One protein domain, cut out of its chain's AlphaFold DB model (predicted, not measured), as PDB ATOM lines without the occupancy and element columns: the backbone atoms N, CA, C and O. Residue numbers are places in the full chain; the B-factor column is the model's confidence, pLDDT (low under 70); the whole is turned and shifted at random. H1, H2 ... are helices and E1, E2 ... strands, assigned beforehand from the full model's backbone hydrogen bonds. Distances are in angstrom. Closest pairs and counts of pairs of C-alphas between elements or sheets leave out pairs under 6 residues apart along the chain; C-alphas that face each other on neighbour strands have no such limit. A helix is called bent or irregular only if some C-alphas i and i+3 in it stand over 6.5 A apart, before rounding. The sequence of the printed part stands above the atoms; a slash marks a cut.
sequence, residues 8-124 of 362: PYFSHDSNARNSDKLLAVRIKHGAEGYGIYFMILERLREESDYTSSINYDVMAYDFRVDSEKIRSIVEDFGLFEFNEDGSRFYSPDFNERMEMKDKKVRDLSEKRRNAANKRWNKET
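Overview. This is residues 8 to 124 of the 362 residues of a protein of Ezakiella coagulans (UniProt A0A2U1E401). A compact head of crossed short helices and a small two-stranded sheet has one long helix, H4, leading out of it as a straight arm, with residues 102 to 124 sticking out free. In the head, the second arm of the bent helix H1 packs on H3 and on the sheet E1 E2, while H2 packs on H3. The printed part has 117 residues, with four named helices and two named strands in the order H1, E1, H2, H3, E2, H4; the sheet E1 - E2 is antiparallel and the class is mostly helix. The whole is loose, with a radius of gyration of the C-alphas of 18.7 A, and spans 65 by 31 by 27 A, the arm making the length.

Arrangement. Begin at the sheet, where E1, residues 51 to 53, and E2, residues 88 to 90, are antiparallel neighbours at 146 degrees. Look there for N 52 and O 89, 2.9 A apart, and N 89 and O 52, also 2.9 A, both within hydrogen-bond range. Residues 81 to 82, in a stretch with no named element, pair antiparallel with residues 89 to 90 of E2. Next find H1, residues 20 to 46, by its hydrogen bonds assigned as one helix but bent: C-alphas 28 and 31 are 9.5 A apart, between arms H1a, residues 20 to 28, and H1b, residues 31 to 46. The closest C-alphas of H1b and E1 are those of Leu 44 and Thr 51, 5.3 A. H1a and H1b touch, H1b with residues 32 to 34 alone, at a steep tilt of 54 degrees, opposite ways; the closest C-alphas are those of Val 25 and Gly 33, 5.9 A. With its residues 33 to 37 alone, H1b touches H3, residues 67 to 75, about perpendicular at 74 degrees, closest at C-alphas Ile 36 and Ile 70, 7.0 A. H2, residues 56 to 63, touches H3, closest at C-alphas Ala 60 and Ser 67, 4.9 A, only just about perpendicular at 72 degrees. H4, residues 92 to 124, is close to H1b but not clearly touching, closest at C-alphas Leu 41 and Phe 94, 7.6 A, and is apart from H2 and H3. Every O i to N i+4 pair is within hydrogen-bond range in H1a, H1b, H2 and H3, and 28 of 29 are in H4.

Along the chain. Find C-alpha 20 at (7.648, 3.824, 31.830), where H1a begins; H1b, 23.4 A long, ends at C-alpha 46. E1 measures 7.1 A, H2 10.0 A, H3 12.1 A and E2 7.0 A. From C-alpha 92 at (1.033, 7.809, 18.446), H4 runs 47.4 A to C-alpha 124 at (3.759, 46.827, -8.365).

Size, cuts and confidence. The two C-alphas farthest apart are those of Lys 28 and Thr 124, 65.8 A. The body without residues 102 to 124 spans 31 by 31 by 25 A. The printed part has no cut; the link from H3 to E2, 12 residues, is long. The mean pLDDT of the printed part is 92.1, and residues 123 to 124 are under 70.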
ATOM      1  N   PRO A   8      17.037  16.651   8.272       70.69
ATOM      2  CA  PRO A   8      15.785  16.839   8.986       70.69
ATOM      3  C   PRO A   8      15.962  16.496  10.471       70.69
ATOM      4  O   PRO A   8      16.136  15.347  10.846       70.69
ATOM      5  N   TYR A   9      15.874  17.503  11.339       79.69
ATOM      6  CA  TYR A   9      15.888  17.338  12.798       79.69
ATOM      7  C   TYR A   9      14.470  17.082  13.331       79.69
ATOM      8  O   TYR A   9      13.528  17.677  12.806       79.69
ATOM      9  N   PHE A  10      14.275  16.243  14.352       82.38
ATOM     10  CA  PHE A  10      13.054  16.235  15.173       82.38
ATOM     11  C   PHE A  10      13.394  16.331  16.659       82.38
ATOM     12  O   PHE A  10      14.459  15.904  17.092       82.38
ATOM     13  N   SER A  11      12.483  16.921  17.431       81.94
ATOM     14  CA  SER A  11      12.573  16.961  18.887       81.94
ATOM     15  C   SER A  11      12.244  15.595  19.484       81.94
ATOM     16  O   SER A  11      11.278  14.965  19.063       81.94
ATOM     17  N   HIS A  12      13.000  15.189  20.499       83.50
ATOM     18  CA  HIS A  12      12.701  14.045  21.357       83.50
ATOM     19  C   HIS A  12      12.747  14.496  22.819       83.50
ATOM     20  O   HIS A  12      13.319  15.546  23.130       83.50
ATOM     21  N   ASP A  13      12.132  13.722  23.706       83.56
ATOM     22  CA  ASP A  13      11.980  14.118  25.103       83.56
ATOM     23  C   ASP A  13      13.315  13.980  25.839       83.56
ATOM     24  O   ASP A  13      13.965  12.933  25.789       83.56
ATOM     25  N   SER A  14      13.717  15.026  26.565       83.69
ATOM     26  CA  SER A  14      14.998  15.075  27.290       83.69
ATOM     27  C   SER A  14      15.152  13.947  28.318       83.69
ATOM     28  O   SER A  14      16.265  13.501  28.597       83.69
ATOM     29  N   ASN A  15      14.031  13.456  28.853       88.44
ATOM     30  CA  ASN A  15      13.970  12.374  29.830       88.44
ATOM     31  C   ASN A  15      13.401  11.062  29.252       88.44
ATOM     32  O   ASN A  15      12.995  10.192  30.021       88.44
ATOM     33  N   ALA A  16      13.382  10.886  27.922       88.19
ATOM     34  CA  ALA A  16      12.793   9.707  27.268       88.19
ATOM     35  C   ALA A  16      13.297   8.376  27.858       88.19
ATOM     36  O   ALA A  16      12.525   7.444  28.050       88.19
ATOM     37  N   ARG A  17      14.578   8.305  28.249       89.31
ATOM     38  CA  ARG A  17      15.196   7.120  28.881       89.31
ATOM     39  C   ARG A  17      14.507   6.620  30.160       89.31
ATOM     40  O   ARG A  17      14.781   5.488  30.566       89.31
ATOM     41  N   ASN A  18      13.715   7.474  30.808       91.00
ATOM     42  CA  ASN A  18      13.027   7.217  32.069       91.00
ATOM     43  C   ASN A  18      11.497   7.156  31.904       91.00
ATOM     44  O   ASN A  18      10.804   7.124  32.914       91.00
ATOM     45  N   SER A  19      10.957   7.158  30.676       92.25
ATOM     46  CA  SER A  19       9.524   6.904  30.487       92.25
ATOM     47  C   SER A  19       9.197   5.451  30.827       92.25
ATOM     48  O   SER A  19      10.011   4.569  30.560       92.25
ATOM     49  N   ASP A  20       8.013   5.176  31.377       93.88
ATOM     50  CA  ASP A  20       7.648   3.824  31.830       93.88
ATOM     51  C   ASP A  20       7.760   2.784  30.701       93.88
ATOM     52  O   ASP A  20       8.330   1.704  30.887       93.88
ATOM     53  N   LYS A  21       7.314   3.150  29.489       94.69
ATOM     54  CA  LYS A  21       7.393   2.296  28.292       94.69
ATOM     55  C   LYS A  21       8.846   2.009  27.881       94.69
ATOM     56  O   LYS A  21       9.204   0.860  27.626       94.69
ATOM     57  N   LEU A  22       9.717   3.025  27.847       95.38
ATOM     58  CA  LEU A  22      11.126   2.833  27.471       95.38
ATOM     59  C   LEU A  22      11.962   2.225  28.596       95.38
ATOM     60  O   LEU A  22      12.959   1.555  28.325       95.38
ATOM     61  N   LEU A  23      11.560   2.405  29.851       96.12
ATOM     62  CA  LEU A  23      12.150   1.707  30.981       96.12
ATOM     63  C   LEU A  23      11.884   0.204  30.862       96.12
ATOM     64  O   LEU A  23      12.823  -0.576  31.002       96.12
ATOM     65  N   ALA A  24      10.660  -0.201  30.506       96.88
ATOM     66  CA  ALA A  24      10.332  -1.601  30.233       96.88
ATOM     67  C   ALA A  24      11.184  -2.181  29.087       96.88
ATOM     68  O   ALA A  24      11.754  -3.267  29.236       96.88
ATOM     69  N   VAL A  25      11.372  -1.430  27.993       97.56
ATOM     70  CA  VAL A  25      12.296  -1.822  26.909       97.56
ATOM     71  C   VAL A  25      13.711  -2.023  27.436       97.56
ATOM     72  O   VAL A  25      14.339  -3.035  27.141       97.56
ATOM     73  N   ARG A  26      14.221  -1.091  28.245       96.44
ATOM     74  CA  ARG A  26      15.580  -1.173  28.796       96.44
ATOM     75  C   ARG A  26      15.752  -2.318  29.787       96.44
ATOM     76  O   ARG A  26      16.846  -2.870  29.864       96.44
ATOM     77  N   ILE A  27      14.705  -2.685  30.523       95.75
ATOM     78  CA  ILE A  27      14.722  -3.842  31.424       95.75
ATOM     79  C   ILE A  27      14.870  -5.143  30.620       95.75
ATOM     80  O   ILE A  27      15.669  -5.993  31.001       95.75
ATOM     81  N   LYS A  28      14.142  -5.294  29.502       97.00
ATOM     82  CA  LYS A  28      14.137  -6.534  28.700       97.00
ATOM     83  C   LYS A  28      15.282  -6.612  27.679       97.00
ATOM     84  O   LYS A  28      15.909  -7.656  27.546       97.00
ATOM     85  N   HIS A  29      15.572  -5.513  26.984       96.44
ATOM     86  CA  HIS A  29      16.495  -5.448  25.836       96.44
ATOM     87  C   HIS A  29      17.718  -4.549  26.072       96.44
ATOM     88  O   HIS A  29      18.527  -4.335  25.166       96.44
ATOM     89  N   GLY A  30      17.881  -3.994  27.274       95.88
ATOM     90  CA  GLY A  30      19.031  -3.162  27.625       95.88
ATOM     91  C   GLY A  30      19.108  -1.839  26.855       95.88
ATOM     92  O   GLY A  30      18.123  -1.313  26.337       95.88
ATOM     93  N   ALA A  31      20.317  -1.276  26.785       96.00
ATOM     94  CA  ALA A  31      20.581  -0.059  26.013       96.00
ATOM     95  C   ALA A  31      20.410  -0.268  24.496       96.00
ATOM     96  O   ALA A  31      20.104   0.683  23.782       96.00
ATOM     97  N   GLU A  32      20.571  -1.505  24.018       97.06
ATOM     98  CA  GLU A  32      20.345  -1.873  22.619       97.06
ATOM     99  C   GLU A  32      18.885  -1.639  22.224       97.06
ATOM    100  O   GLU A  32      18.633  -0.965  21.231       97.06
ATOM    101  N   GLY A  33      17.923  -2.089  23.038       97.31
ATOM    102  CA  GLY A  33      16.503  -1.859  22.757       97.31
ATOM    103  C   GLY A  33      16.115  -0.379  22.729       97.31
ATOM    104  O   GLY A  33      15.316   0.039  21.895       97.31
ATOM    105  N   TYR A  34      16.735   0.436  23.586       96.50
ATOM    106  CA  TYR A  34      16.578   1.892  23.533       96.50
ATOM    107  C   TYR A  34      17.100   2.468  22.209       96.50
ATOM    108  O   TYR A  34      16.427   3.286  21.591       96.50
ATOM    109  N   GLY A  35      18.270   2.016  21.748       96.81
ATOM    110  CA  GLY A  35      18.811   2.400  20.444       96.81
ATOM    111  C   GLY A  35      17.890   2.000  19.291       96.81
ATOM    112  O   GLY A  35      17.558   2.843  18.465       96.81
ATOM    113  N   ILE A  36      17.411   0.751  19.282       97.75
ATOM    114  CA  ILE A  36      16.496   0.236  18.252       97.75
ATOM    115  C   ILE A  36      15.210   1.067  18.196       97.75
ATOM    116  O   ILE A  36      14.768   1.417  17.106       97.75
ATOM    117  N   TYR A  37      14.638   1.445  19.342       97.12
ATOM    118  CA  TYR A  37      13.476   2.338  19.373       97.12
ATOM    119  C   TYR A  37      13.735   3.652  18.618       97.12
ATOM    120  O   TYR A  37      12.921   4.047  17.783       97.12
ATOM    121  N   PHE A  38      14.877   4.307  18.849       96.25
ATOM    122  CA  PHE A  38      15.219   5.541  18.131       96.25
ATOM    123  C   PHE A  38      15.494   5.310  16.643       96.25
ATOM    124  O   PHE A  38      15.064   6.126  15.836       96.25
ATOM    125  N   MET A  39      16.112   4.188  16.265       96.19
ATOM    126  CA  MET A  39      16.295   3.823  14.852       96.19
ATOM    127  C   MET A  39      14.948   3.622  14.141       96.19
ATOM    128  O   MET A  39      14.777   4.038  12.997       96.19
ATOM    129  N   ILE A  40      13.955   3.050  14.830       97.00
ATOM    130  CA  ILE A  40      12.590   2.945  14.307       97.00
ATOM    131  C   ILE A  40      11.979   4.340  14.130       97.00
ATOM    132  O   ILE A  40      11.423   4.612  13.071       97.00
ATOM    133  N   LEU A  41      12.102   5.245  15.109       95.75
ATOM    134  CA  LEU A  41      11.595   6.619  14.963       95.75
ATOM    135  C   LEU A  41      12.254   7.372  13.800       95.75
ATOM    136  O   LEU A  41      11.580   8.109  13.083       95.75
ATOM    137  N   GLU A  42      13.560   7.192  13.605       94.62
ATOM    138  CA  GLU A  42      14.291   7.752  12.466       94.62
ATOM    139  C   GLU A  42      13.733   7.225  11.143       94.62
ATOM    140  O   GLU A  42      13.439   8.020  10.255       94.62
ATOM    141  N   ARG A  43      13.477   5.916  11.049       93.81
ATOM    142  CA  ARG A  43      12.832   5.305   9.883       93.81
ATOM    143  C   ARG A  43      11.423   5.853   9.639       93.81
ATOM    144  O   ARG A  43      11.101   6.200   8.509       93.81
ATOM    145  N   LEU A  44      10.592   5.968  10.680       94.75
ATOM    146  CA  LEU A  44       9.261   6.580  10.556       94.75
ATOM    147  C   LEU A  44       9.372   8.010  10.031       94.75
ATOM    148  O   LEU A  44       8.559   8.442   9.225       94.75
ATOM    149  N   ARG A  45      10.402   8.749  10.450       92.38
ATOM    150  CA  ARG A  45      10.605  10.135  10.033       92.38
ATOM    151  C   ARG A  45      10.946  10.301   8.550       92.38
ATOM    152  O   ARG A  45      10.769  11.403   8.029       92.38
ATOM    153  N   GLU A  46      11.482   9.269   7.910       89.94
ATOM    154  CA  GLU A  46      11.820   9.281   6.484       89.94
ATOM    155  C   GLU A  46      10.586   9.108   5.589       89.94
ATOM    156  O   GLU A  46      10.593   9.579   4.451       89.94
ATOM    157  N   GLU A  47       9.523   8.499   6.113       90.31
ATOM    158  CA  GLU A  47       8.263   8.276   5.405       90.31
ATOM    159  C   GLU A  47       7.322   9.480   5.547       90.31
ATOM    160  O   GLU A  47       7.238  10.118   6.599       90.31
ATOM    161  N   SER A  48       6.572   9.795   4.486       86.88
ATOM    162  CA  SER A  48       5.700  10.982   4.447       86.88
ATOM    163  C   SER A  48       4.506  10.911   5.400       86.88
ATOM    164  O   SER A  48       3.970  11.946   5.786       86.88
ATOM    165  N   ASP A  49       4.069   9.701   5.750       91.44
ATOM    166  CA  ASP A  49       2.934   9.446   6.642       91.44
ATOM    167  C   ASP A  49       3.355   9.013   8.053       91.44
ATOM    168  O   ASP A  49       2.506   8.667   8.871       91.44
ATOM    169  N   TYR A  50       4.658   9.035   8.346       94.12
ATOM    170  CA  TYR A  50       5.219   8.645   9.637       94.12
ATOM    171  C   TYR A  50       4.878   7.214  10.077       94.12
ATOM    172  O   TYR A  50       4.826   6.915  11.273       94.12
ATOM    173  N   THR A  51       4.669   6.309   9.118       95.38
ATOM    174  CA  THR A  51       4.358   4.898   9.386       95.38
ATOM    175  C   THR A  51       5.351   3.964   8.687       95.38
ATOM    176  O   THR A  51       5.886   4.281   7.627       95.38
ATOM    177  N   SER A  52       5.585   2.769   9.233       95.31
ATOM    178  CA  SER A  52       6.483   1.771   8.633       95.31
ATOM    179  C   SER A  52       5.768   0.452   8.366       95.31
ATOM    180  O   SER A  52       4.848   0.070   9.081       95.31
ATOM    181  N   SER A  53       6.218  -0.276   7.343       93.81
ATOM    182  CA  SER A  53       5.820  -1.668   7.119       93.81
ATOM    183  C   SER A  53       6.339  -2.591   8.227       93.81
ATOM    184  O   SER A  53       7.367  -2.315   8.846       93.81
ATOM    185  N   ILE A  54       5.647  -3.710   8.444       93.50
ATOM    186  CA  ILE A  54       5.926  -4.705   9.505       93.50
ATOM    187  C   ILE A  54       7.030  -5.696   9.094       93.50
ATOM    188  O   ILE A  54       7.241  -6.734   9.705       93.50
ATOM    189  N   ASN A  55       7.776  -5.407   8.027       94.81
ATOM    190  CA  ASN A  55       8.819  -6.313   7.560       94.81
ATOM    191  C   ASN A  55      10.068  -6.226   8.461       94.81
ATOM    192  O   ASN A  55      11.026  -5.510   8.157       94.81
ATOM    193  N   TYR A  56      10.036  -6.951   9.582       96.56
ATOM    194  CA  TYR A  56      11.091  -6.949  10.594       96.56
ATOM    195  C   TYR A  56      12.424  -7.487  10.073       96.56
ATOM    196  O   TYR A  56      13.464  -7.012  10.514       96.56
ATOM    197  N   ASP A  57      12.424  -8.398   9.097       96.81
ATOM    198  CA  ASP A  57      13.660  -8.923   8.502       96.81
ATOM    199  C   ASP A  57      14.409  -7.849   7.708       96.81
ATOM    200  O   ASP A  57      15.639  -7.745   7.768       96.81
ATOM    201  N   VAL A  58      13.669  -6.992   6.998       95.44
ATOM    202  CA  VAL A  58      14.255  -5.840   6.301       95.44
ATOM    203  C   VAL A  58      14.843  -4.851   7.307       95.44
ATOM    204  O   VAL A  58      15.957  -4.370   7.104       95.44
ATOM    205  N   MET A  59      14.142  -4.589   8.413       96.31
ATOM    206  CA  MET A  59      14.661  -3.724   9.480       96.31
ATOM    207  C   MET A  59      15.879  -4.332  10.172       96.31
ATOM    208  O   MET A  59      16.833  -3.622  10.457       96.31
ATOM    209  N   ALA A  60      15.887  -5.641  10.409       96.94
ATOM    210  CA  ALA A  60      17.007  -6.355  11.010       96.94
ATOM    211  C   ALA A  60      18.266  -6.247  10.147       96.94
ATOM    212  O   ALA A  60      19.361  -5.966  10.645       96.94
ATOM    213  N   TYR A  61      18.107  -6.395   8.828       97.00
ATOM    214  CA  TYR A  61      19.198  -6.187   7.885       97.00
ATOM    215  C   TYR A  61      19.720  -4.743   7.902       97.00
ATOM    216  O   TYR A  61      20.936  -4.543   7.860       97.00
ATOM    217  N   ASP A  62      18.820  -3.760   7.959       94.69
ATOM    218  CA  ASP A  62      19.152  -2.331   7.969       94.69
ATOM    219  C   ASP A  62      19.855  -1.922   9.274       94.69
ATOM    220  O   ASP A  62      20.984  -1.430   9.275       94.69
ATOM    221  N   PHE A  63      19.234  -2.245  10.408       95.50
ATOM    222  CA  PHE A  63      19.679  -1.865  11.747       95.50
ATOM    223  C   PHE A  63      20.831  -2.727  12.277       95.50
ATOM    224  O   PHE A  63      21.480  -2.344  13.248       95.50
ATOM    225  N   ARG A  64      21.116  -3.869  11.635       96.75
ATOM    226  CA  ARG A  64      22.132  -4.852  12.061       96.75
ATOM    227  C   ARG A  64      21.856  -5.431  13.449       96.75
ATOM    228  O   ARG A  64      22.779  -5.653  14.230       96.75
ATOM    229  N   VAL A  65      20.587  -5.707  13.719       96.38
ATOM    230  CA  VAL A  65      20.104  -6.333  14.957       96.38
ATOM    231  C   VAL A  65      19.203  -7.521  14.627       96.38
ATOM    232  O   VAL A  65      18.855  -7.738  13.471       96.38
ATOM    233  N   ASP A  66      18.845  -8.304  15.639       96.88
ATOM    234  CA  ASP A  66      17.945  -9.452  15.500       96.88
ATOM    235  C   ASP A  66      16.498  -8.998  15.209       96.88
ATOM    236  O   ASP A  66      15.993  -8.085  15.873       96.88
ATOM    237  N   SER A  67      15.824  -9.635  14.242       97.06
ATOM    238  CA  SER A  67      14.438  -9.313  13.879       97.06
ATOM    239  C   SER A  67      13.475  -9.566  15.036       97.06
ATOM    240  O   SER A  67      12.553  -8.774  15.235       97.06
ATOM    241  N   GLU A  68      13.740 -10.568  15.876       97.25
ATOM    242  CA  GLU A  68      12.916 -10.865  17.054       97.25
ATOM    243  C   GLU A  68      12.986  -9.748  18.109       97.25
ATOM    244  O   GLU A  68      11.995  -9.450  18.783       97.25
ATOM    245  N   LYS A  69      14.127  -9.055  18.232       97.44
ATOM    246  CA  LYS A  69      14.236  -7.888  19.126       97.44
ATOM    247  C   LYS A  69      13.416  -6.717  18.605       97.44
ATOM    248  O   LYS A  69      12.720  -6.075  19.389       97.44
ATOM    249  N   ILE A  70      13.486  -6.446  17.300       97.81
ATOM    250  CA  ILE A  70      12.700  -5.381  16.660       97.81
ATOM    251  C   ILE A  70      11.214  -5.668  16.847       97.81
ATOM    252  O   ILE A  70      10.486  -4.803  17.329       97.81
ATOM    253  N   ARG A  71      10.792  -6.898  16.542       97.56
ATOM    254  CA  ARG A  71       9.421  -7.355  16.735       97.56
ATOM    255  C   ARG A  71       8.955  -7.143  18.171       97.56
ATOM    256  O   ARG A  71       7.944  -6.486  18.388       97.56
ATOM    257  N   SER A  72       9.731  -7.612  19.147       97.81
ATOM    258  CA  SER A  72       9.407  -7.435  20.564       97.81
ATOM    259  C   SER A  72       9.270  -5.956  20.945       97.81
ATOM    260  O   SER A  72       8.363  -5.604  21.688       97.81
ATOM    261  N   ILE A  73      10.132  -5.070  20.435       97.88
ATOM    262  CA  ILE A  73      10.058  -3.625  20.714       97.88
ATOM    263  C   ILE A  73       8.794  -2.992  20.124       97.88
ATOM    264  O   ILE A  73       8.191  -2.130  20.769       97.88
ATOM    265  N   VAL A  74       8.399  -3.416  18.923       97.56
ATOM    266  CA  VAL A  74       7.206  -2.907  18.239       97.56
ATOM    267  C   VAL A  74       5.922  -3.419  18.894       97.56
ATOM    268  O   VAL A  74       5.009  -2.630  19.118       97.56
ATOM    269  N   GLU A  75       5.864  -4.704  19.242       97.00
ATOM    270  CA  GLU A  75       4.630  -5.375  19.673       97.00
ATOM    271  C   GLU A  75       4.410  -5.356  21.202       97.00
ATOM    272  O   GLU A  75       3.274  -5.202  21.647       97.00
ATOM    273  N   ASP A  76       5.456  -5.470  22.034       97.06
ATOM    274  CA  ASP A  76       5.274  -5.837  23.453       97.06
ATOM    275  C   ASP A  76       5.145  -4.652  24.429       97.06
ATOM    276  O   ASP A  76       4.705  -4.835  25.565       97.06
ATOM    277  N   PHE A  77       5.585  -3.446  24.052       96.19
ATOM    278  CA  PHE A  77       5.810  -2.346  25.012       96.19
ATOM    279  C   PHE A  77       4.838  -1.166  24.884       96.19
ATOM    280  O   PHE A  77       5.013  -0.152  25.566       96.19
ATOM    281  N   GLY A  78       3.837  -1.256  24.002       95.50
ATOM    282  CA  GLY A  78       2.850  -0.185  23.794       95.50
ATOM    283  C   GLY A  78       3.459   1.135  23.297       95.50
ATOM    284  O   GLY A  78       2.945   2.218  23.586       95.50
ATOM    285  N   LEU A  79       4.604   1.052  22.611       95.62
ATOM    286  CA  LEU A  79       5.291   2.187  21.981       95.62
ATOM    287  C   LEU A  79       4.742   2.498  20.584       95.62
ATOM    288  O   LEU A  79       4.882   3.627  20.104       95.62
ATOM    289  N   PHE A  80       4.143   1.490  19.951       97.44
ATOM    290  CA  PHE A  80       3.640   1.528  18.590       97.44
ATOM    291  C   PHE A  80       2.246   0.908  18.523       97.44
ATOM    292  O   PHE A  80       1.892   0.051  19.331       97.44
ATOM    293  N   GLU A  81       1.482   1.352  17.535       96.62
ATOM    294  CA  GLU A  81       0.168   0.830  17.187       96.62
ATOM    295  C   GLU A  81       0.150   0.428  15.715       96.62
ATOM    296  O   GLU A  81       0.934   0.931  14.904       96.62
ATOM    297  N   PHE A  82      -0.745  -0.493  15.370       96.75
ATOM    298  CA  PHE A  82      -0.925  -0.980  14.009       96.75
ATOM    299  C   PHE A  82      -2.138  -0.318  13.360       96.75
ATOM    300  O   PHE A  82      -3.117   0.006  14.032       96.75
ATOM    301  N   ASN A  83      -2.083  -0.145  12.042       93.50
ATOM    302  CA  ASN A  83      -3.256   0.263  11.269       93.50
ATOM    303  C   ASN A  83      -4.322  -0.848  11.274       93.50
ATOM    304  O   ASN A  83      -4.012  -1.998  11.583       93.50
ATOM    305  N   GLU A  84      -5.550  -0.521  10.862       91.38
ATOM    306  CA  GLU A  84      -6.690  -1.459  10.810       91.38
ATOM    307  C   GLU A  84      -6.357  -2.773  10.079       91.38
ATOM    308  O   GLU A  84      -6.736  -3.854  10.524       91.38
ATOM    309  N   ASP A  85      -5.568  -2.682   9.006       89.81
ATOM    310  CA  ASP A  85      -5.176  -3.825   8.175       89.81
ATOM    311  C   ASP A  85      -4.025  -4.655   8.769       89.81
ATOM    312  O   ASP A  85      -3.641  -5.679   8.204       89.81
ATOM    313  N   GLY A  86      -3.392  -4.175   9.844       89.25
ATOM    314  CA  GLY A  86      -2.225  -4.813  10.449       89.25
ATOM    315  C   GLY A  86      -1.038  -4.954   9.493       89.25
ATOM    316  O   GLY A  86      -0.273  -5.898   9.632       89.25
ATOM    317  N   SER A  87      -0.903  -4.070   8.496       91.25
ATOM    318  CA  SER A  87       0.171  -4.097   7.482       91.25
ATOM    319  C   SER A  87       1.309  -3.110   7.771       91.25
ATOM    320  O   SER A  87       2.455  -3.304   7.342       91.25
ATOM    321  N   ARG A  88       0.995  -2.049   8.517       95.62
ATOM    322  CA  ARG A  88       1.905  -0.976   8.917       95.62
ATOM    323  C   ARG A  88       1.683  -0.618  10.379       95.62
ATOM    324  O   ARG A  88       0.597  -0.840  10.916       95.62
ATOM    325  N   PHE A  89       2.711  -0.046  10.986       97.44
ATOM    326  CA  PHE A  89       2.678   0.465  12.348       97.44
ATOM    327  C   PHE A  89       3.189   1.905  12.418       97.44
ATOM    328  O   PHE A  89       3.935   2.367  11.550       97.44
ATOM    329  N   TYR A  90       2.796   2.603  13.474       97.31
ATOM    330  CA  TYR A  90       3.176   3.981  13.766       97.31
ATOM    331  C   TYR A  90       3.324   4.180  15.274       97.31
ATOM    332  O   TYR A  90       2.943   3.318  16.061       97.31
ATOM    333  N   SER A  91       3.907   5.303  15.695       96.25
ATOM    334  CA  SER A  91       3.967   5.669  17.114       96.25
ATOM    335  C   SER A  91       3.044   6.865  17.364       96.25
ATOM    336  O   SER A  91       3.323   7.942  16.831       96.25
ATOM    337  N   PRO A  92       1.965   6.715  18.158       94.62
ATOM    338  CA  PRO A  92       1.033   7.809  18.446       94.62
ATOM    339  C   PRO A  92       1.741   9.055  19.003       94.62
ATOM    340  O   PRO A  92       1.619  10.144  18.442       94.62
ATOM    341  N   ASP A  93       2.588   8.862  20.021       91.38
ATOM    342  CA  ASP A  93       3.362   9.926  20.681       91.38
ATOM    343  C   ASP A  93       4.336  10.629  19.709       91.38
ATOM    344  O   ASP A  93       4.700  11.800  19.858       91.38
ATOM    345  N   PHE A  94       4.833   9.908  18.702       93.38
ATOM    346  CA  PHE A  94       5.687  10.487  17.668       93.38
ATOM    347  C   PHE A  94       4.879  11.290  16.648       93.38
ATOM    348  O   PHE A  94       5.268  12.414  16.320       93.38
ATOM    349  N   ASN A  95       3.750  10.748  16.191       93.75
ATOM    350  CA  ASN A  95       2.888  11.385  15.200       93.75
ATOM    351  C   ASN A  95       2.305  12.697  15.720       93.75
ATOM    352  O   ASN A  95       2.358  13.693  15.001       93.75
ATOM    353  N   GLU A  96       1.869  12.750  16.980       92.75
ATOM    354  CA  GLU A  96       1.397  13.991  17.609       92.75
ATOM    355  C   GLU A  96       2.476  15.091  17.559       92.75
ATOM    356  O   GLU A  96       2.230  16.244  17.184       92.75
ATOM    357  N   ARG A  97       3.730  14.729  17.865       91.12
ATOM    358  CA  ARG A  97       4.862  15.665  17.795       91.12
ATOM    359  C   ARG A  97       5.161  16.103  16.363       91.12
ATOM    360  O   ARG A  97       5.530  17.265  16.158       91.12
ATOM    361  N   MET A  98       5.034  15.206  15.385       91.50
ATOM    362  CA  MET A  98       5.251  15.543  13.978       91.50
ATOM    363  C   MET A  98       4.147  16.452  13.448       91.50
ATOM    364  O   MET A  98       4.461  17.470  12.839       91.50
ATOM    365  N   GLU A  99       2.886  16.191  13.781       91.50
ATOM    366  CA  GLU A  99       1.758  17.040  13.399       91.50
ATOM    367  C   GLU A  99       1.933  18.471  13.928       91.50
ATOM    368  O   GLU A  99       1.855  19.449  13.177       91.50
ATOM    369  N   MET A 100       2.276  18.611  15.212       89.62
ATOM    370  CA  MET A 100       2.547  19.912  15.832       89.62
ATOM    371  C   MET A 100       3.703  20.652  15.157       89.62
ATOM    372  O   MET A 100       3.692  21.883  15.029       89.62
ATOM    373  N   LYS A 101       4.727  19.918  14.727       87.44
ATOM    374  CA  LYS A 101       5.872  20.482  14.023       87.44
ATOM    375  C   LYS A 101       5.506  20.904  12.601       87.44
ATOM    376  O   LYS A 101       5.859  22.014  12.198       87.44
ATOM    377  N   ASP A 102       4.796  20.066  11.864       88.81
ATOM    378  CA  ASP A 102       4.409  20.318  10.479       88.81
ATOM    379  C   ASP A 102       3.430  21.481  10.388       88.81
ATOM    380  O   ASP A 102       3.571  22.340   9.515       88.81
ATOM    381  N   LYS A 103       2.515  21.598  11.354       91.62
ATOM    382  CA  LYS A 103       1.651  22.770  11.508       91.62
ATOM    383  C   LYS A 103       2.464  24.053  11.681       91.62
ATOM    384  O   LYS A 103       2.270  25.007  10.936       91.62
ATOM    385  N   LYS A 104       3.458  24.065  12.579       88.94
ATOM    386  CA  LYS A 104       4.343  25.232  12.766       88.94
ATOM    387  C   LYS A 104       5.114  25.593  11.495       88.94
ATOM    388  O   LYS A 104       5.290  26.776  11.201       88.94
ATOM    389  N   VAL A 105       5.604  24.595  10.756       86.75
ATOM    390  CA  VAL A 105       6.309  24.816   9.484       86.75
ATOM    391  C   VAL A 105       5.364  25.419   8.446       86.75
ATOM    392  O   VAL A 105       5.746  26.382   7.778       86.75
ATOM    393  N   ARG A 106       4.136  24.905   8.353       89.00
ATOM    394  CA  ARG A 106       3.088  25.394   7.453       89.00
ATOM    395  C   ARG A 106       2.712  26.840   7.762       89.00
ATOM    396  O   ARG A 106       2.876  27.693   6.894       89.00
ATOM    397  N   ASP A 107       2.379  27.144   9.015       90.31
ATOM    398  CA  ASP A 107       2.040  28.498   9.471       90.31
ATOM    399  C   ASP A 107       3.171  29.494   9.174       90.31
ATOM    400  O   ASP A 107       2.950  30.642   8.778       90.31
ATOM    401  N   LEU A 108       4.422  29.071   9.382       88.19
ATOM    402  CA  LEU A 108       5.587  29.907   9.115       88.19
ATOM    403  C   LEU A 108       5.800  30.122   7.614       88.19
ATOM    404  O   LEU A 108       6.176  31.223   7.205       88.19
ATOM    405  N   SER A 109       5.569  29.089   6.803       83.81
ATOM    406  CA  SER A 109       5.615  29.173   5.344       83.81
ATOM    407  C   SER A 109       4.563  30.150   4.820       83.81
ATOM    408  O   SER A 109       4.899  31.069   4.077       83.81
ATOM    409  N   GLU A 110       3.321  30.044   5.293       91.12
ATOM    410  CA  GLU A 110       2.223  30.941   4.923       91.12
ATOM    411  C   GLU A 110       2.503  32.387   5.331       91.12
ATOM    412  O   GLU A 110       2.379  33.299   4.515       91.12
ATOM    413  N   LYS A 111       2.978  32.623   6.560       90.19
ATOM    414  CA  LYS A 111       3.382  33.967   7.007       90.19
ATOM    415  C   LYS A 111       4.477  34.557   6.121       90.19
ATOM    416  O   LYS A 111       4.414  35.738   5.779       90.19
ATOM    417  N   ARG A 112       5.468  33.751   5.722       87.12
ATOM    418  CA  ARG A 112       6.542  34.175   4.807       87.12
ATOM    419  C   ARG A 112       6.011  34.467   3.407       87.12
ATOM    420  O   ARG A 112       6.379  35.496   2.846       87.12
ATOM    421  N   ARG A 113       5.131  33.614   2.875       92.19
ATOM    422  CA  ARG A 113       4.470  33.814   1.577       92.19
ATOM    423  C   ARG A 113       3.650  35.101   1.584       92.19
ATOM    424  O   ARG A 113       3.827  35.938   0.709       92.19
ATOM    425  N   ASN A 114       2.847  35.319   2.620       91.75
ATOM    426  CA  ASN A 114       2.034  36.523   2.771       91.75
ATOM    427  C   ASN A 114       2.894  37.787   2.911       91.75
ATOM    428  O   ASN A 114       2.568  38.816   2.324       91.75
ATOM    429  N   ALA A 115       4.009  37.730   3.644       89.19
ATOM    430  CA  ALA A 115       4.946  38.850   3.739       89.19
ATOM    431  C   ALA A 115       5.634  39.159   2.395       89.19
ATOM    432  O   ALA A 115       5.774  40.329   2.041       89.19
ATOM    433  N   ALA A 116       6.026  38.131   1.635       87.81
ATOM    434  CA  ALA A 116       6.598  38.291   0.299       87.81
ATOM    435  C   ALA A 116       5.579  38.879  -0.687       87.81
ATOM    436  O   ALA A 116       5.889  39.855  -1.363       87.81
ATOM    437  N   ASN A 117       4.346  38.367  -0.690       92.19
ATOM    438  CA  ASN A 117       3.256  38.888  -1.517       92.19
ATOM    439  C   ASN A 117       2.945  40.353  -1.187       92.19
ATOM    440  O   ASN A 117       2.797  41.161  -2.095       92.19
ATOM    441  N   LYS A 118       2.914  40.736   0.099       92.00
ATOM    442  CA  LYS A 118       2.754  42.147   0.503       92.00
ATOM    443  C   LYS A 118       3.866  43.037  -0.049       92.00
ATOM    444  O   LYS A 118       3.599  44.174  -0.419       92.00
ATOM    445  N   ARG A 119       5.103  42.534  -0.098       86.56
ATOM    446  CA  ARG A 119       6.237  43.265  -0.670       86.56
ATOM    447  C   ARG A 119       6.105  43.410  -2.188       86.56
ATOM    448  O   ARG A 119       6.254  44.517  -2.685       86.56
ATOM    449  N   TRP A 120       5.799  42.328  -2.900       87.50
ATOM    450  CA  TRP A 120       5.642  42.360  -4.356       87.50
ATOM    451  C   TRP A 120       4.458  43.217  -4.797       87.50
ATOM    452  O   TRP A 120       4.619  44.029  -5.698       87.50
ATOM    453  N   ASN A 121       3.319  43.128  -4.108       82.44
ATOM    454  CA  ASN A 121       2.150  43.952  -4.423       82.44
ATOM    455  C   ASN A 121       2.400  45.447  -4.147       82.44
ATOM    456  O   ASN A 121       1.819  46.305  -4.801       82.44
ATOM    457  N   LYS A 122       3.272  45.785  -3.188       74.62
ATOM    458  CA  LYS A 122       3.679  47.176  -2.950       74.62
ATOM    459  C   LYS A 122       4.615  47.690  -4.051       74.62
ATOM    460  O   LYS A 122       4.437  48.806  -4.521       74.62
ATOM    461  N   GLU A 123       5.563  46.860  -4.492       60.75
ATOM    462  CA  GLU A 123       6.471  47.179  -5.603       60.75
ATOM    463  C   GLU A 123       5.718  47.310  -6.947       60.75
ATOM    464  O   GLU A 123       6.148  48.074  -7.804       60.75
ATOM    465  N   THR A 124       4.581  46.636  -7.152       59.38
ATOM    466  CA  THR A 124       3.759  46.827  -8.365       59.38
ATOM    467  C   THR A 124       2.979  48.141  -8.358       59.38
ATOM    468  O   THR A 124       2.934  48.796  -9.391       59.38
TER     469      THR A 124